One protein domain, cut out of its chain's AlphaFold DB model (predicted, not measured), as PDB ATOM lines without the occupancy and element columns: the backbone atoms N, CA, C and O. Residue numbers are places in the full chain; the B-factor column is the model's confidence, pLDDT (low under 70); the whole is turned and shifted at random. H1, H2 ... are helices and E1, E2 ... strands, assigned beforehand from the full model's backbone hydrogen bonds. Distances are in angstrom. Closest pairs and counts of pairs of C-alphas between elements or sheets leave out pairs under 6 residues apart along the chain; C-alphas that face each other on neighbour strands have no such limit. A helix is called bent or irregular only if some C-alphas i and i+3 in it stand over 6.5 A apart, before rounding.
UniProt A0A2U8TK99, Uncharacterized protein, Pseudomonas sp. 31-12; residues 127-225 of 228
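This is residues 127 to 225 of the 228 residues of an uncharacterized protein of Pseudomonas sp. 31-12 (UniProt A0A2U8TK99). A small three-stranded antiparallel sheet, E1 E2 E3, has one long helix arm, H3b, running slantwise over one face, as two layers. Near the first residues of H3b the other arm of the same bent helix, H3a, turns off steeply, clear of the sheet; the short helices H1, H2 and H4 pack on H3b, and E4 lies away from the rest in the last residues. The printed part has 99 residues, with four named helices and four named strands in the order H1 H2 H3 E1 E2 E3 H4 E4, and its class is mixed, helices and strands. It is compact, with a radius of gyration of the C-alphas of 13.4 A and spans of 44 by 34 by 24 A.

H1 is residues 130 to 133, beginning at C-alpha 130 (291.727, 238.026, 142.956), and H2 is residues 136 to 139. H3, residues 142 to 172, was assigned as one helix by its hydrogen bonds but is bent: C-alphas 151 and 154 are 9.3 A apart. Its arms are H3a, residues 142 to 151, 15.5 A long, and H3b, residues 154 to 172, 29.0 A long. Both arms are irregular: C-alphas 144 and 147 are 7.0 A apart, and C-alphas 154 and 157 are 7.2 A apart. E1 is residues 179 to 185, 17.1 A long, E2 residues 191 to 196, 16.1 A, and E3 residues 201 to 204, 10.4 A. H4 is residues 206 to 210, and E4 is residues 220 to 223, ending at C-alpha 223 (324.303, 231.967, 136.902).

H3, the hub, touches three helices, each through H3b: H1, closest at the C-alphas of Tyr 130 and Val 171, 6.4 A; H2, at Leu 139 and Val 164, 5.9 A; H4, at Leu 166 and Ile 209, 6.3 A. H3a and H3b stand at a steep tilt of 54 degrees, opposite ways. H3b is on the sheet at a height of 8.5 A, over E1 and E2, and its line and that of E2 stand at 40 degrees on the local plane, slantwise to the strands. The closest C-alphas of H3b and E1 are those of Arg 163 and Val 182, 5.8 A. E1, E2 and E3 form a meander, each strand the antiparallel neighbour of the one before. In the hairpin E1 and E2, N 193 and O 183 are 2.8 A apart, within hydrogen-bond range; in the hairpin E2 and E3, N 194 and O 202 are 2.8 A apart, also within range. E4 pairs with no named strand and is apart from E3. Every O i to N i+4 pair is within range in H4, against 3 of 6 in H3a and 14 of 15 in H3b; H1 and H2 are too short for such a pair.

The two C-alphas farthest apart are those of Ala 127 and Ile 225, 44.6 A. The printed part has no cut and no long link. The mean pLDDT of the printed part is 90.0; residues 187 to 188 and residue 225 are under 70.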
ATOM      1  N   ALA A 127     290.303 243.447 149.455       87.19
ATOM      2  CA  ALA A 127     288.880 243.129 149.584       87.19
ATOM      3  C   ALA A 127     288.181 242.778 148.251       87.19
ATOM      4  O   ALA A 127     287.023 242.362 148.259       87.19
ATOM      5  N   ARG A 128     288.837 242.979 147.099       88.00
ATOM      6  CA  ARG A 128     288.276 242.680 145.769       88.00
ATOM      7  C   ARG A 128     288.580 241.232 145.358       88.00
ATOM      8  O   ARG A 128     289.500 240.623 145.903       88.00
ATOM      9  N   PRO A 129     287.865 240.680 144.358       89.75
ATOM     10  CA  PRO A 129     288.220 239.388 143.773       89.75
ATOM     11  C   PRO A 129     289.676 239.360 143.292       89.75
ATOM     12  O   PRO A 129     290.189 240.378 142.826       89.75
ATOM     13  N   TYR A 130     290.317 238.190 143.337       87.62
ATOM     14  CA  TYR A 130     291.727 238.026 142.956       87.62
ATOM     15  C   TYR A 130     292.067 238.588 141.571       87.62
ATOM     16  O   TYR A 130     293.122 239.191 141.401       87.62
ATOM     17  N   ASP A 131     291.158 238.473 140.605       91.44
ATOM     18  CA  ASP A 131     291.356 239.005 139.254       91.44
ATOM     19  C   ASP A 131     291.530 240.536 139.230       91.44
ATOM     20  O   ASP A 131     292.238 241.054 138.375       91.44
ATOM     21  N   ALA A 132     290.990 241.277 140.206       91.06
ATOM     22  CA  ALA A 132     291.214 242.721 140.324       91.06
ATOM     23  C   ALA A 132     292.657 243.083 140.731       91.06
ATOM     24  O   ALA A 132     293.050 244.248 140.651       91.06
ATOM     25  N   ARG A 133     293.438 242.097 141.188       93.12
ATOM     26  CA  ARG A 133     294.858 242.221 141.551       93.12
ATOM     27  C   ARG A 133     295.785 241.816 140.397       93.12
ATOM     28  O   ARG A 133     297.005 241.860 140.553       93.12
ATOM     29  N   VAL A 134     295.227 241.428 139.250       94.81
ATOM     30  CA  VAL A 134     295.961 241.025 138.048       94.81
ATOM     31  C   VAL A 134     295.723 242.056 136.948       94.81
ATOM     32  O   VAL A 134     294.597 242.503 136.737       94.81
ATOM     33  N   ALA A 135     296.782 242.444 136.236       93.31
ATOM     34  CA  ALA A 135     296.660 243.385 135.130       93.31
ATOM     35  C   ALA A 135     295.690 242.865 134.055       93.31
ATOM     36  O   ALA A 135     295.694 241.690 133.675       93.31
ATOM     37  N   SER A 136     294.833 243.760 133.560       91.75
ATOM     38  CA  SER A 136     293.748 243.398 132.644       91.75
ATOM     39  C   SER A 136     294.250 242.858 131.307       91.75
ATOM     40  O   SER A 136     293.584 242.025 130.706       91.75
ATOM     41  N   ASP A 137     295.439 243.256 130.859       90.44
ATOM     42  CA  ASP A 137     296.072 242.744 129.643       90.44
ATOM     43  C   ASP A 137     296.584 241.298 129.780       90.44
ATOM     44  O   ASP A 137     296.830 240.627 128.776       90.44
ATOM     45  N   ILE A 138     296.711 240.785 131.005       94.00
ATOM     46  CA  ILE A 138     296.957 239.364 131.258       94.00
ATOM     47  C   ILE A 138     295.644 238.596 131.149       94.00
ATOM     48  O   ILE A 138     295.614 237.563 130.493       94.00
ATOM     49  N   LEU A 139     294.563 239.083 131.762       93.44
ATOM     50  CA  LEU A 139     293.271 238.384 131.801       93.44
ATOM     51  C   LEU A 139     292.504 238.473 130.476       93.44
ATOM     52  O   LEU A 139     291.795 237.549 130.082       93.44
ATOM     53  N   SER A 140     292.603 239.611 129.804       90.44
ATOM     54  CA  SER A 140     291.827 239.979 128.621       90.44
ATOM     55  C   SER A 140     292.671 240.893 127.723       90.44
ATOM     56  O   SER A 140     292.408 242.090 127.626       90.44
ATOM     57  N   PRO A 141     293.699 240.347 127.043       84.50
ATOM     58  CA  PRO A 141     294.694 241.133 126.304       84.50
ATOM     59  C   PRO A 141     294.111 241.998 125.173       84.50
ATOM     60  O   PRO A 141     294.701 243.007 124.791       84.50
ATOM     61  N   GLY A 142     292.950 241.638 124.615       87.94
ATOM     62  CA  GLY A 142     292.313 242.417 123.550       87.94
ATOM     63  C   GLY A 142     293.277 242.692 122.388       87.94
ATOM     64  O   GLY A 142     293.893 241.771 121.851       87.94
ATOM     65  N   ALA A 143     293.452 243.967 122.025       83.31
ATOM     66  CA  ALA A 143     294.357 244.381 120.950       83.31
ATOM     67  C   ALA A 143     295.846 244.088 121.237       83.31
ATOM     68  O   ALA A 143     296.614 243.866 120.293       83.31
ATOM     69  N   SER A 144     296.261 244.028 122.512       79.56
ATOM     70  CA  SER A 144     297.654 243.735 122.885       79.56
ATOM     71  C   SER A 144     298.065 242.304 122.511       79.56
ATOM     72  O   SER A 144     299.244 242.043 122.269       79.56
ATOM     73  N   ALA A 145     297.094 241.397 122.346       86.81
ATOM     74  CA  ALA A 145     297.325 240.012 121.947       86.81
ATOM     75  C   ALA A 145     297.875 239.854 120.526       86.81
ATOM     76  O   ALA A 145     298.436 238.805 120.228       86.81
ATOM     77  N   THR A 146     297.695 240.838 119.636       89.62
ATOM     78  CA  THR A 146     297.954 240.689 118.189       89.62
ATOM     79  C   THR A 146     299.353 240.147 117.897       89.62
ATOM     80  O   THR A 146     299.512 239.205 117.121       89.62
ATOM     81  N   ARG A 147     300.375 240.692 118.570       87.50
ATOM     82  CA  ARG A 147     301.768 240.249 118.404       87.50
ATOM     83  C   ARG A 147     301.985 238.837 118.939       87.50
ATOM     84  O   ARG A 147     302.581 238.015 118.251       87.50
ATOM     85  N   SER A 148     301.468 238.538 120.130       87.19
ATOM     86  CA  SER A 148     301.599 237.212 120.740       87.19
ATOM     87  C   SER A 148     300.857 236.136 119.944       87.19
ATOM     88  O   SER A 148     301.390 235.048 119.770       87.19
ATOM     89  N   LYS A 149     299.675 236.439 119.391       91.38
ATOM     90  CA  LYS A 149     298.937 235.541 118.487       91.38
ATOM     91  C   LYS A 149     299.748 235.215 117.238       91.38
ATOM     92  O   LYS A 149     299.868 234.052 116.875       91.38
ATOM     93  N   ALA A 150     300.350 236.228 116.611       91.50
ATOM     94  CA  ALA A 150     301.189 236.029 115.430       91.50
ATOM     95  C   ALA A 150     302.456 235.206 115.733       91.50
ATOM     96  O   ALA A 150     302.880 234.402 114.902       91.50
ATOM     97  N   TYR A 151     303.052 235.402 116.913       90.19
ATOM     98  CA  TYR A 151     304.266 234.701 117.325       90.19
ATOM     99  C   TYR A 151     304.000 233.242 117.727       90.19
ATOM    100  O   TYR A 151     304.646 232.339 117.204       90.19
ATOM    101  N   PHE A 152     303.035 233.008 118.622       89.81
ATOM    102  CA  PHE A 152     302.756 231.680 119.180       89.81
ATOM    103  C   PHE A 152     301.800 230.834 118.332       89.81
ATOM    104  O   PHE A 152     301.781 229.617 118.505       89.81
ATOM    105  N   LYS A 153     301.052 231.440 117.399       94.50
ATOM    106  CA  LYS A 153     300.163 230.750 116.448       94.50
ATOM    107  C   LYS A 153     299.258 229.738 117.168       94.50
ATOM    108  O   LYS A 153     298.537 230.128 118.081       94.50
ATOM    109  N   ASP A 154     299.350 228.459 116.816       94.75
ATOM    110  CA  ASP A 154     298.539 227.369 117.371       94.75
ATOM    111  C   ASP A 154     298.776 227.144 118.875       94.75
ATOM    112  O   ASP A 154     297.927 226.589 119.565       94.75
ATOM    113  N   TRP A 155     299.906 227.607 119.418       93.00
ATOM    114  CA  TRP A 155     300.206 227.532 120.850       93.00
ATOM    115  C   TRP A 155     299.688 228.745 121.641       93.00
ATOM    116  O   TRP A 155     299.831 228.792 122.862       93.00
ATOM    117  N   TYR A 156     299.080 229.741 120.981       93.12
ATOM    118  CA  TYR A 156     298.641 230.975 121.638       93.12
ATOM    119  C   TYR A 156     297.645 230.729 122.779       93.12
ATOM    120  O   TYR A 156     297.762 231.365 123.826       93.12
ATOM    121  N   ASP A 157     296.698 229.808 122.616       93.00
ATOM    122  CA  ASP A 157     295.698 229.547 123.656       93.00
ATOM    123  C   ASP A 157     296.339 228.903 124.895       93.00
ATOM    124  O   ASP A 157     296.055 229.307 126.024       93.00
ATOM    125  N   THR A 158     297.295 227.988 124.701       91.94
ATOM    126  CA  THR A 158     298.101 227.403 125.786       91.94
ATOM    127  C   THR A 158     298.986 228.448 126.462       91.94
ATOM    128  O   THR A 158     299.057 228.497 127.694       91.94
ATOM    129  N   TYR A 159     299.620 229.321 125.674       93.25
ATOM    130  CA  TYR A 159     300.394 230.458 126.168       93.25
ATOM    131  C   TYR A 159     299.542 231.359 127.059       93.25
ATOM    132  O   TYR A 159     299.905 231.661 128.194       93.25
ATOM    133  N   GLN A 160     298.385 231.773 126.548       95.31
ATOM    134  CA  GLN A 160     297.499 232.705 127.221       95.31
ATOM    135  C   GLN A 160     296.878 232.080 128.477       95.31
ATOM    136  O   GLN A 160     296.826 232.735 129.519       95.31
ATOM    137  N   SER A 161     296.489 230.804 128.414       94.62
ATOM    138  CA  SER A 161     296.038 230.027 129.574       94.62
ATOM    139  C   SER A 161     297.116 229.965 130.661       94.62
ATOM    140  O   SER A 161     296.852 230.324 131.808       94.62
ATOM    141  N   SER A 162     298.356 229.617 130.297       95.81
ATOM    142  CA  SER A 162     299.490 229.561 131.231       95.81
ATOM    143  C   SER A 162     299.766 230.911 131.903       95.81
ATOM    144  O   SER A 162     299.983 230.959 133.115       95.81
ATOM    145  N   ARG A 163     299.691 232.024 131.153       96.00
ATOM    146  CA  ARG A 163     299.843 233.379 131.718       96.00
ATOM    147  C   ARG A 163     298.807 233.670 132.792       96.00
ATOM    148  O   ARG A 163     299.160 234.139 133.873       96.00
ATOM    149  N   VAL A 164     297.538 233.395 132.490       96.31
ATOM    150  CA  VAL A 164     296.423 233.643 133.411       96.31
ATOM    151  C   VAL A 164     296.530 232.742 134.640       96.31
ATOM    152  O   VAL A 164     296.392 233.235 135.762       96.31
ATOM    153  N   LYS A 165     296.828 231.448 134.453       96.31
ATOM    154  CA  LYS A 165     297.031 230.488 135.548       96.31
ATOM    155  C   LYS A 165     298.142 230.945 136.495       96.31
ATOM    156  O   LYS A 165     297.915 231.005 137.701       96.31
ATOM    157  N   LEU A 166     299.312 231.318 135.967       96.75
ATOM    158  CA  LEU A 166     300.432 231.779 136.793       96.75
ATOM    159  C   LEU A 166     300.082 233.058 137.567       96.75
ATOM    160  O   LEU A 166     300.316 233.119 138.773       96.75
ATOM    161  N   ALA A 167     299.484 234.055 136.907       95.94
ATOM    162  CA  ALA A 167     299.114 235.311 137.559       95.94
ATOM    163  C   ALA A 167     298.123 235.102 138.713       95.94
ATOM    164  O   ALA A 167     298.346 235.604 139.816       95.94
ATOM    165  N   ARG A 168     297.061 234.319 138.479       94.44
ATOM    166  CA  ARG A 168     296.064 233.981 139.506       94.44
ATOM    167  C   ARG A 168     296.682 233.213 140.668       94.44
ATOM    168  O   ARG A 168     296.399 233.521 141.821       94.44
ATOM    169  N   LYS A 169     297.562 232.255 140.370       94.38
ATOM    170  CA  LYS A 169     298.255 231.467 141.390       94.38
ATOM    171  C   LYS A 169     299.099 232.344 142.320       94.38
ATOM    172  O   LYS A 169     299.040 232.161 143.529       94.38
ATOM    173  N   ILE A 170     299.819 233.329 141.781       94.56
ATOM    174  CA  ILE A 170     300.663 234.241 142.575       94.56
ATOM    175  C   ILE A 170     299.845 235.118 143.524       94.56
ATOM    176  O   ILE A 170     300.221 235.276 144.685       94.56
ATOM    177  N   VAL A 171     298.729 235.691 143.057       92.19
ATOM    178  CA  VAL A 171     297.881 236.524 143.931       92.19
ATOM    179  C   VAL A 171     297.120 235.693 144.966       92.19
ATOM    180  O   VAL A 171     296.808 236.217 146.033       92.19
ATOM    181  N   ALA A 172     296.844 234.418 144.673       90.69
ATOM    182  CA  ALA A 172     296.208 233.482 145.597       90.69
ATOM    183  C   ALA A 172     297.180 232.913 146.646       90.69
ATOM    184  O   ALA A 172     296.749 232.557 147.737       90.69
ATOM    185  N   SER A 173     298.480 232.831 146.342       88.38
ATOM    186  CA  SER A 173     299.500 232.316 147.266       88.38
ATOM    187  C   SER A 173     300.051 233.371 148.232       88.38
ATOM    188  O   SER A 173     301.046 233.107 148.903       88.38
ATOM    189  N   ASP A 174     299.492 234.587 148.226       80.62
ATOM    190  CA  ASP A 174     299.971 235.763 148.968       80.62
ATOM    191  C   ASP A 174     301.466 236.092 148.764       80.62
ATOM    192  O   ASP A 174     302.058 236.859 149.523       80.62
ATOM    193  N   ALA A 175     302.079 235.576 147.691       86.56
ATOM    194  CA  ALA A 175     303.475 235.860 147.352       86.56
ATOM    195  C   ALA A 175     303.663 237.328 146.928       86.56
ATOM    196  O   ALA A 175     304.741 237.899 147.106       86.56
ATOM    197  N   CYS A 176     302.601 237.941 146.391       89.31
ATOM    198  CA  CYS A 176     302.546 239.346 146.007       89.31
ATOM    199  C   CYS A 176     301.157 239.950 146.171       89.31
ATOM    200  O   CYS A 176     300.134 239.290 145.984       89.31
ATOM    201  N   GLU A 177     301.124 241.263 146.381       92.75
ATOM    202  CA  GLU A 177     299.903 242.060 146.379       92.75
ATOM    203  C   GLU A 177     299.224 242.071 145.006       92.75
ATOM    204  O   GLU A 177     298.009 241.929 144.925       92.75
ATOM    205  N   THR A 178     299.986 242.217 143.925       95.19
ATOM    206  CA  THR A 178     299.461 242.365 142.561       95.19
ATOM    207  C   THR A 178     300.415 241.766 141.535       95.19
ATOM    208  O   THR A 178     301.623 241.699 141.772       95.19
ATOM    209  N   VAL A 179     299.880 241.382 140.374       95.81
ATOM    210  CA  VAL A 179     300.655 240.951 139.200       95.81
ATOM    211  C   VAL A 179     300.451 241.961 138.077       95.81
ATOM    212  O   VAL A 179     299.329 242.171 137.617       95.81
ATOM    213  N   THR A 180     301.541 242.587 137.638       94.31
ATOM    214  CA  THR A 180     301.534 243.673 136.645       94.31
ATOM    215  C   THR A 180     301.820 243.183 135.230       94.31
ATOM    216  O   THR A 180     301.421 243.836 134.272       94.31
ATOM    217  N   ASN A 181     302.512 242.051 135.083       93.62
ATOM    218  CA  ASN A 181     302.830 241.455 133.786       93.62
ATOM    219  C   ASN A 181     303.125 239.954 133.928       93.62
ATOM    220  O   ASN A 181     303.591 239.513 134.977       93.62
ATOM    221  N   VAL A 182     302.918 239.189 132.854       95.12
ATOM    222  CA  VAL A 182     303.442 237.826 132.694       95.12
ATOM    223  C   VAL A 182     303.978 237.663 131.278       95.12
ATOM    224  O   VAL A 182     303.226 237.800 130.307       95.12
ATOM    225  N   GLU A 183     305.257 237.324 131.170       91.62
ATOM    226  CA  GLU A 183     305.960 237.118 129.902       91.62
ATOM    227  C   GLU A 183     306.545 235.713 129.814       91.62
ATOM    228  O   GLU A 183     306.812 235.080 130.829       91.62
ATOM    229  N   PHE A 184     306.740 235.233 128.588       90.62
ATOM    230  CA  PHE A 184     307.401 233.963 128.314       90.62
ATOM    231  C   PHE A 184     308.782 234.231 127.723       90.62
ATOM    232  O   PHE A 184     308.900 234.948 126.727       90.62
ATOM    233  N   TYR A 185     309.812 233.644 128.324       84.62
ATOM    234  CA  TYR A 185     311.191 233.724 127.864       84.62
ATOM    235  C   TYR A 185     311.702 232.320 127.557       84.62
ATOM    236  O   TYR A 185     311.499 231.413 128.355       84.62
ATOM    237  N   SER A 186     312.406 232.164 126.432       76.81
ATOM    238  CA  SER A 186     313.003 230.891 125.996       76.81
ATOM    239  C   SER A 186     314.535 230.854 126.112       76.81
ATOM    240  O   SER A 186     315.162 229.831 125.848       76.81
ATOM    241  N   PHE A 187     315.173 231.959 126.520       64.69
ATOM    242  CA  PHE A 187     316.639 232.090 126.521       64.69
ATOM    243  C   PHE A 187     317.345 231.149 127.518       64.69
ATOM    244  O   PHE A 187     318.421 230.642 127.218       64.69
ATOM    245  N   ASN A 188     316.726 230.866 128.671       62.38
ATOM    246  CA  ASN A 188     317.275 229.995 129.724       62.38
ATOM    247  C   ASN A 188     316.402 228.749 129.943       62.38
ATOM    248  O   ASN A 188     316.269 228.262 131.064       62.38
ATOM    249  N   GLY A 189     315.794 228.258 128.861       71.44
ATOM    250  CA  GLY A 189     314.672 227.328 128.913       71.44
ATOM    251  C   GLY A 189     313.336 228.063 128.865       71.44
ATOM    252  O   GLY A 189     313.274 229.273 129.083       71.44
ATOM    253  N   ASP A 190     312.288 227.312 128.551       85.44
ATOM    254  CA  ASP A 190     310.928 227.815 128.400       85.44
ATOM    255  C   ASP A 190     310.325 228.120 129.770       85.44
ATOM    256  O   ASP A 190     309.960 227.215 130.524       85.44
ATOM    257  N   MET A 191     310.226 229.405 130.103       90.25
ATOM    258  CA  MET A 191     309.670 229.853 131.372       90.25
ATOM    259  C   MET A 191     308.710 231.015 131.202       90.25
ATOM    260  O   MET A 191     308.998 231.994 130.514       90.25
ATOM    261  N   PHE A 192     307.607 230.948 131.935       93.81
ATOM    262  CA  PHE A 192     306.798 232.115 132.228       93.81
ATOM    263  C   PHE A 192     307.364 232.825 133.447       93.81
ATOM    264  O   PHE A 192     307.642 232.187 134.458       93.81
ATOM    265  N   THR A 193     307.487 234.143 133.366       93.81
ATOM    266  CA  THR A 193     307.885 235.009 134.472       93.81
ATOM    267  C   THR A 193     306.804 236.050 134.690       93.81
ATOM    268  O   THR A 193     306.510 236.855 133.805       93.81
ATOM    269  N   ALA A 194     306.226 236.042 135.881       95.25
ATOM    270  CA  ALA A 194     305.280 237.038 136.340       95.25
ATOM    271  C   ALA A 194     306.003 238.121 137.143       95.25
ATOM    272  O   ALA A 194     306.772 237.803 138.049       95.25
ATOM    273  N   ALA A 195     305.744 239.387 136.826       94.62
ATOM    274  CA  ALA A 195     306.231 240.537 137.574       94.62
ATOM    275  C   ALA A 195     305.140 241.048 138.519       94.62
ATOM    276  O   ALA A 195     303.979 241.191 138.129       94.62
ATOM    277  N   CYS A 196     305.523 241.346 139.755       95.44
ATOM    278  CA  CYS A 196     304.640 241.871 140.780       95.44
ATOM    279  C   CYS A 196     304.764 243.386 140.934       95.44
ATOM    280  O   CYS A 196     305.814 243.978 140.666       95.44
ATOM    281  N   GLY A 197     303.716 244.022 141.465       94.69
ATOM    282  CA  GLY A 197     303.721 245.465 141.718       94.69
ATOM    283  C   GLY A 197     304.780 245.925 142.729       94.69
ATOM    284  O   GLY A 197     305.238 247.063 142.664       94.69
ATOM    285  N   ASN A 198     305.220 245.037 143.626       94.00
ATOM    286  CA  ASN A 198     306.291 245.276 144.605       94.00
ATOM    287  C   ASN A 198     307.711 244.983 144.055       94.00
ATOM    288  O   ASN A 198     308.685 244.918 144.809       94.00
ATOM    289  N   GLY A 199     307.832 244.745 142.746       92.88
ATOM    290  CA  GLY A 199     309.097 244.463 142.067       92.88
ATOM    291  C   GLY A 199     309.642 243.045 142.245       92.88
ATOM    292  O   GLY A 199     310.698 242.751 141.691       92.88
ATOM    293  N   MET A 200     308.945 242.158 142.961       94.19
ATOM    294  CA  MET A 200     309.236 240.723 142.917       94.19
ATOM    295  C   MET A 200     308.879 240.137 141.550       94.19
ATOM    296  O   MET A 200     307.982 240.631 140.864       94.19
ATOM    297  N   ALA A 201     309.552 239.058 141.170       93.62
ATOM    298  CA  ALA A 201     309.204 238.264 140.009       93.62
ATOM    299  C   ALA A 201     309.288 236.770 140.321       93.62
ATOM    300  O   ALA A 201     310.203 236.319 141.012       93.62
ATOM    301  N   PHE A 202     308.347 236.013 139.766       93.62
ATOM    302  CA  PHE A 202     308.233 234.570 139.952       93.62
ATOM    303  C   PHE A 202     308.216 233.885 138.604       93.62
ATOM    304  O   PHE A 202     307.458 234.280 137.717       93.62
ATOM    305  N   SER A 203     309.041 232.856 138.468       92.00
ATOM    306  CA  SER A 203     309.164 232.104 137.230       92.00
ATOM    307  C   SER A 203     308.772 230.651 137.435       92.00
ATOM    308  O   SER A 203     309.157 230.048 138.434       92.00
ATOM    309  N   GLN A 204     308.044 230.102 136.468       92.31
ATOM    310  CA  GLN A 204     307.728 228.683 136.371       92.31
ATOM    311  C   GLN A 204     307.739 228.245 134.907       92.31
ATOM    312  O   GLN A 204     307.376 228.997 133.998       92.31
ATOM    313  N   THR A 205     308.150 227.010 134.680       91.81
ATOM    314  CA  THR A 205     308.022 226.340 133.388       91.81
ATOM    315  C   THR A 205     306.545 226.056 133.077       91.81
ATOM    316  O   THR A 205     305.719 225.975 133.993       91.81
ATOM    317  N   PRO A 206     306.180 225.843 131.798       91.81
ATOM    318  CA  PRO A 206     304.827 225.429 131.433       91.81
ATOM    319  C   PRO A 206     304.345 224.188 132.206       91.81
ATOM    320  O   PRO A 206     303.214 224.155 132.675       91.81
ATOM    321  N   ALA A 207     305.218 223.194 132.403       91.88
ATOM    322  CA  ALA A 207     304.877 221.962 133.115       91.88
ATOM    323  C   ALA A 207     304.576 222.200 134.604       91.88
ATOM    324  O   ALA A 207     303.643 221.612 135.140       91.88
ATOM    325  N   GLU A 208     305.327 223.079 135.271       94.31
ATOM    326  CA  GLU A 208     305.083 223.442 136.676       94.31
ATOM    327  C   GLU A 208     303.771 224.221 136.850       94.31
ATOM    328  O   GLU A 208     303.095 224.085 137.872       94.31
ATOM    329  N   ILE A 209     303.388 225.026 135.852       95.25
ATOM    330  CA  ILE A 209     302.100 225.732 135.844       95.25
ATOM    331  C   ILE A 209     300.952 224.740 135.680       95.25
ATOM    332  O   ILE A 209     300.004 224.797 136.461       95.25
ATOM    333  N   GLU A 210     301.047 223.837 134.701       93.06
ATOM    334  CA  GLU A 210     300.020 222.823 134.434       93.06
ATOM    335  C   GLU A 210     299.869 221.818 135.581       93.06
ATOM    336  O   GLU A 210     298.753 221.435 135.912       93.06
ATOM    337  N   ALA A 211     300.967 221.443 136.240       94.62
ATOM    338  CA  ALA A 211     300.949 220.584 137.424       94.62
ATOM    339  C   ALA A 211     300.565 221.325 138.722       94.62
ATOM    340  O   ALA A 211     300.717 220.764 139.804       94.62
ATOM    341  N   GLU A 212     300.134 222.588 138.628       93.25
ATOM    342  CA  GLU A 212     299.743 223.439 139.760       93.25
ATOM    343  C   GLU A 212     300.790 223.507 140.884       93.25
ATOM    344  O   GLU A 212     300.464 223.694 142.055       93.25
ATOM    345  N   GLN A 213     302.079 223.412 140.538       94.94
ATOM    346  CA  GLN A 213     303.136 223.452 141.543       94.94
ATOM    347  C   GLN A 213     303.113 224.784 142.306       94.94
ATOM    348  O   GLN A 213     302.882 225.839 141.687       94.94
ATOM    349  N   PRO A 214     303.371 224.765 143.628       93.31
ATOM    350  CA  PRO A 214     303.339 225.967 144.449       93.31
ATOM    351  C   PRO A 214     304.362 226.995 143.962       93.31
ATOM    352  O   PRO A 214     305.393 226.655 143.378       93.31
ATOM    353  N   ILE A 215     304.065 228.273 144.202       93.12
ATOM    354  CA  ILE A 215     305.022 229.350 143.946       93.12
ATOM    355  C   ILE A 215     306.172 229.204 144.936       93.12
ATOM    356  O   ILE A 215     305.955 229.214 146.146       93.12
ATOM    357  N   ASP A 216     307.390 229.080 144.419       89.12
ATOM    358  CA  ASP A 216     308.595 229.104 145.236       89.12
ATOM    359  C   ASP A 216     308.911 230.560 145.628       89.12
ATOM    360  O   ASP A 216     309.213 231.369 144.743       89.12
ATOM    361  N   PRO A 217     308.836 230.929 146.922       84.38
ATOM    362  CA  PRO A 217     309.113 232.290 147.368       84.38
ATOM    363  C   PRO A 217     310.607 232.643 147.315       84.38
ATOM    364  O   PRO A 217     310.969 233.810 147.483       84.38
ATOM    365  N   VAL A 218     311.490 231.654 147.125       87.44
ATOM    366  CA  VAL A 218     312.936 231.854 147.157       87.44
ATOM    367  C   VAL A 218     313.384 232.678 145.955       87.44
ATOM    368  O   VAL A 218     313.202 232.298 144.797       87.44
ATOM    369  N   ILE A 219     314.061 233.792 146.233       87.94
ATOM    370  CA  ILE A 219     314.698 234.601 145.195       87.94
ATOM    371  C   ILE A 219     315.859 233.803 144.606       87.94
ATOM    372  O   ILE A 219     316.800 233.425 145.306       87.94
ATOM    373  N   LYS A 220     315.801 233.575 143.294       86.00
ATOM    374  CA  LYS A 220     316.848 232.889 142.537       86.00
ATOM    375  C   LYS A 220     317.539 233.856 141.587       86.00
ATOM    376  O   LYS A 220     316.918 234.756 141.019       86.00
ATOM    377  N   LYS A 221     318.832 233.631 141.378       80.81
ATOM    378  CA  LYS A 221     319.634 234.279 140.339       80.81
ATOM    379  C   LYS A 221     320.061 233.245 139.306       80.81
ATOM    380  O   LYS A 221     320.424 232.123 139.650       80.81
ATOM    381  N   TRP A 222     320.044 233.646 138.043       77.38
ATOM    382  CA  TRP A 222     320.580 232.837 136.955       77.38
ATOM    383  C   TRP A 222     322.087 233.037 136.883       77.38
ATOM    384  O   TRP A 222     322.560 234.165 136.729       77.38
ATOM    385  N   VAL A 223     322.842 231.951 137.010       78.81
ATOM    386  CA  VAL A 223     324.303 231.967 136.902       78.81
ATOM    387  C   VAL A 223     324.768 230.917 135.909       78.81
ATOM    388  O   VAL A 223     324.169 229.853 135.784       78.81
ATOM    389  N   VAL A 224     325.861 231.207 135.212       76.81
ATOM    390  CA  VAL A 224     326.565 230.222 134.391       76.81
ATOM    391  C   VAL A 224     327.687 229.639 135.243       76.81
ATOM    392  O   VAL A 224     328.649 230.339 135.562       76.81
ATOM    393  N   ILE A 225     327.553 228.375 135.646       69.75
ATOM    394  CA  ILE A 225     328.597 227.677 136.404       69.75
ATOM    395  C   ILE A 225     329.592 227.098 135.400       69.75
ATOM    396  O   ILE A 225     329.225 226.284 134.554       69.75
TER     397      ILE A 225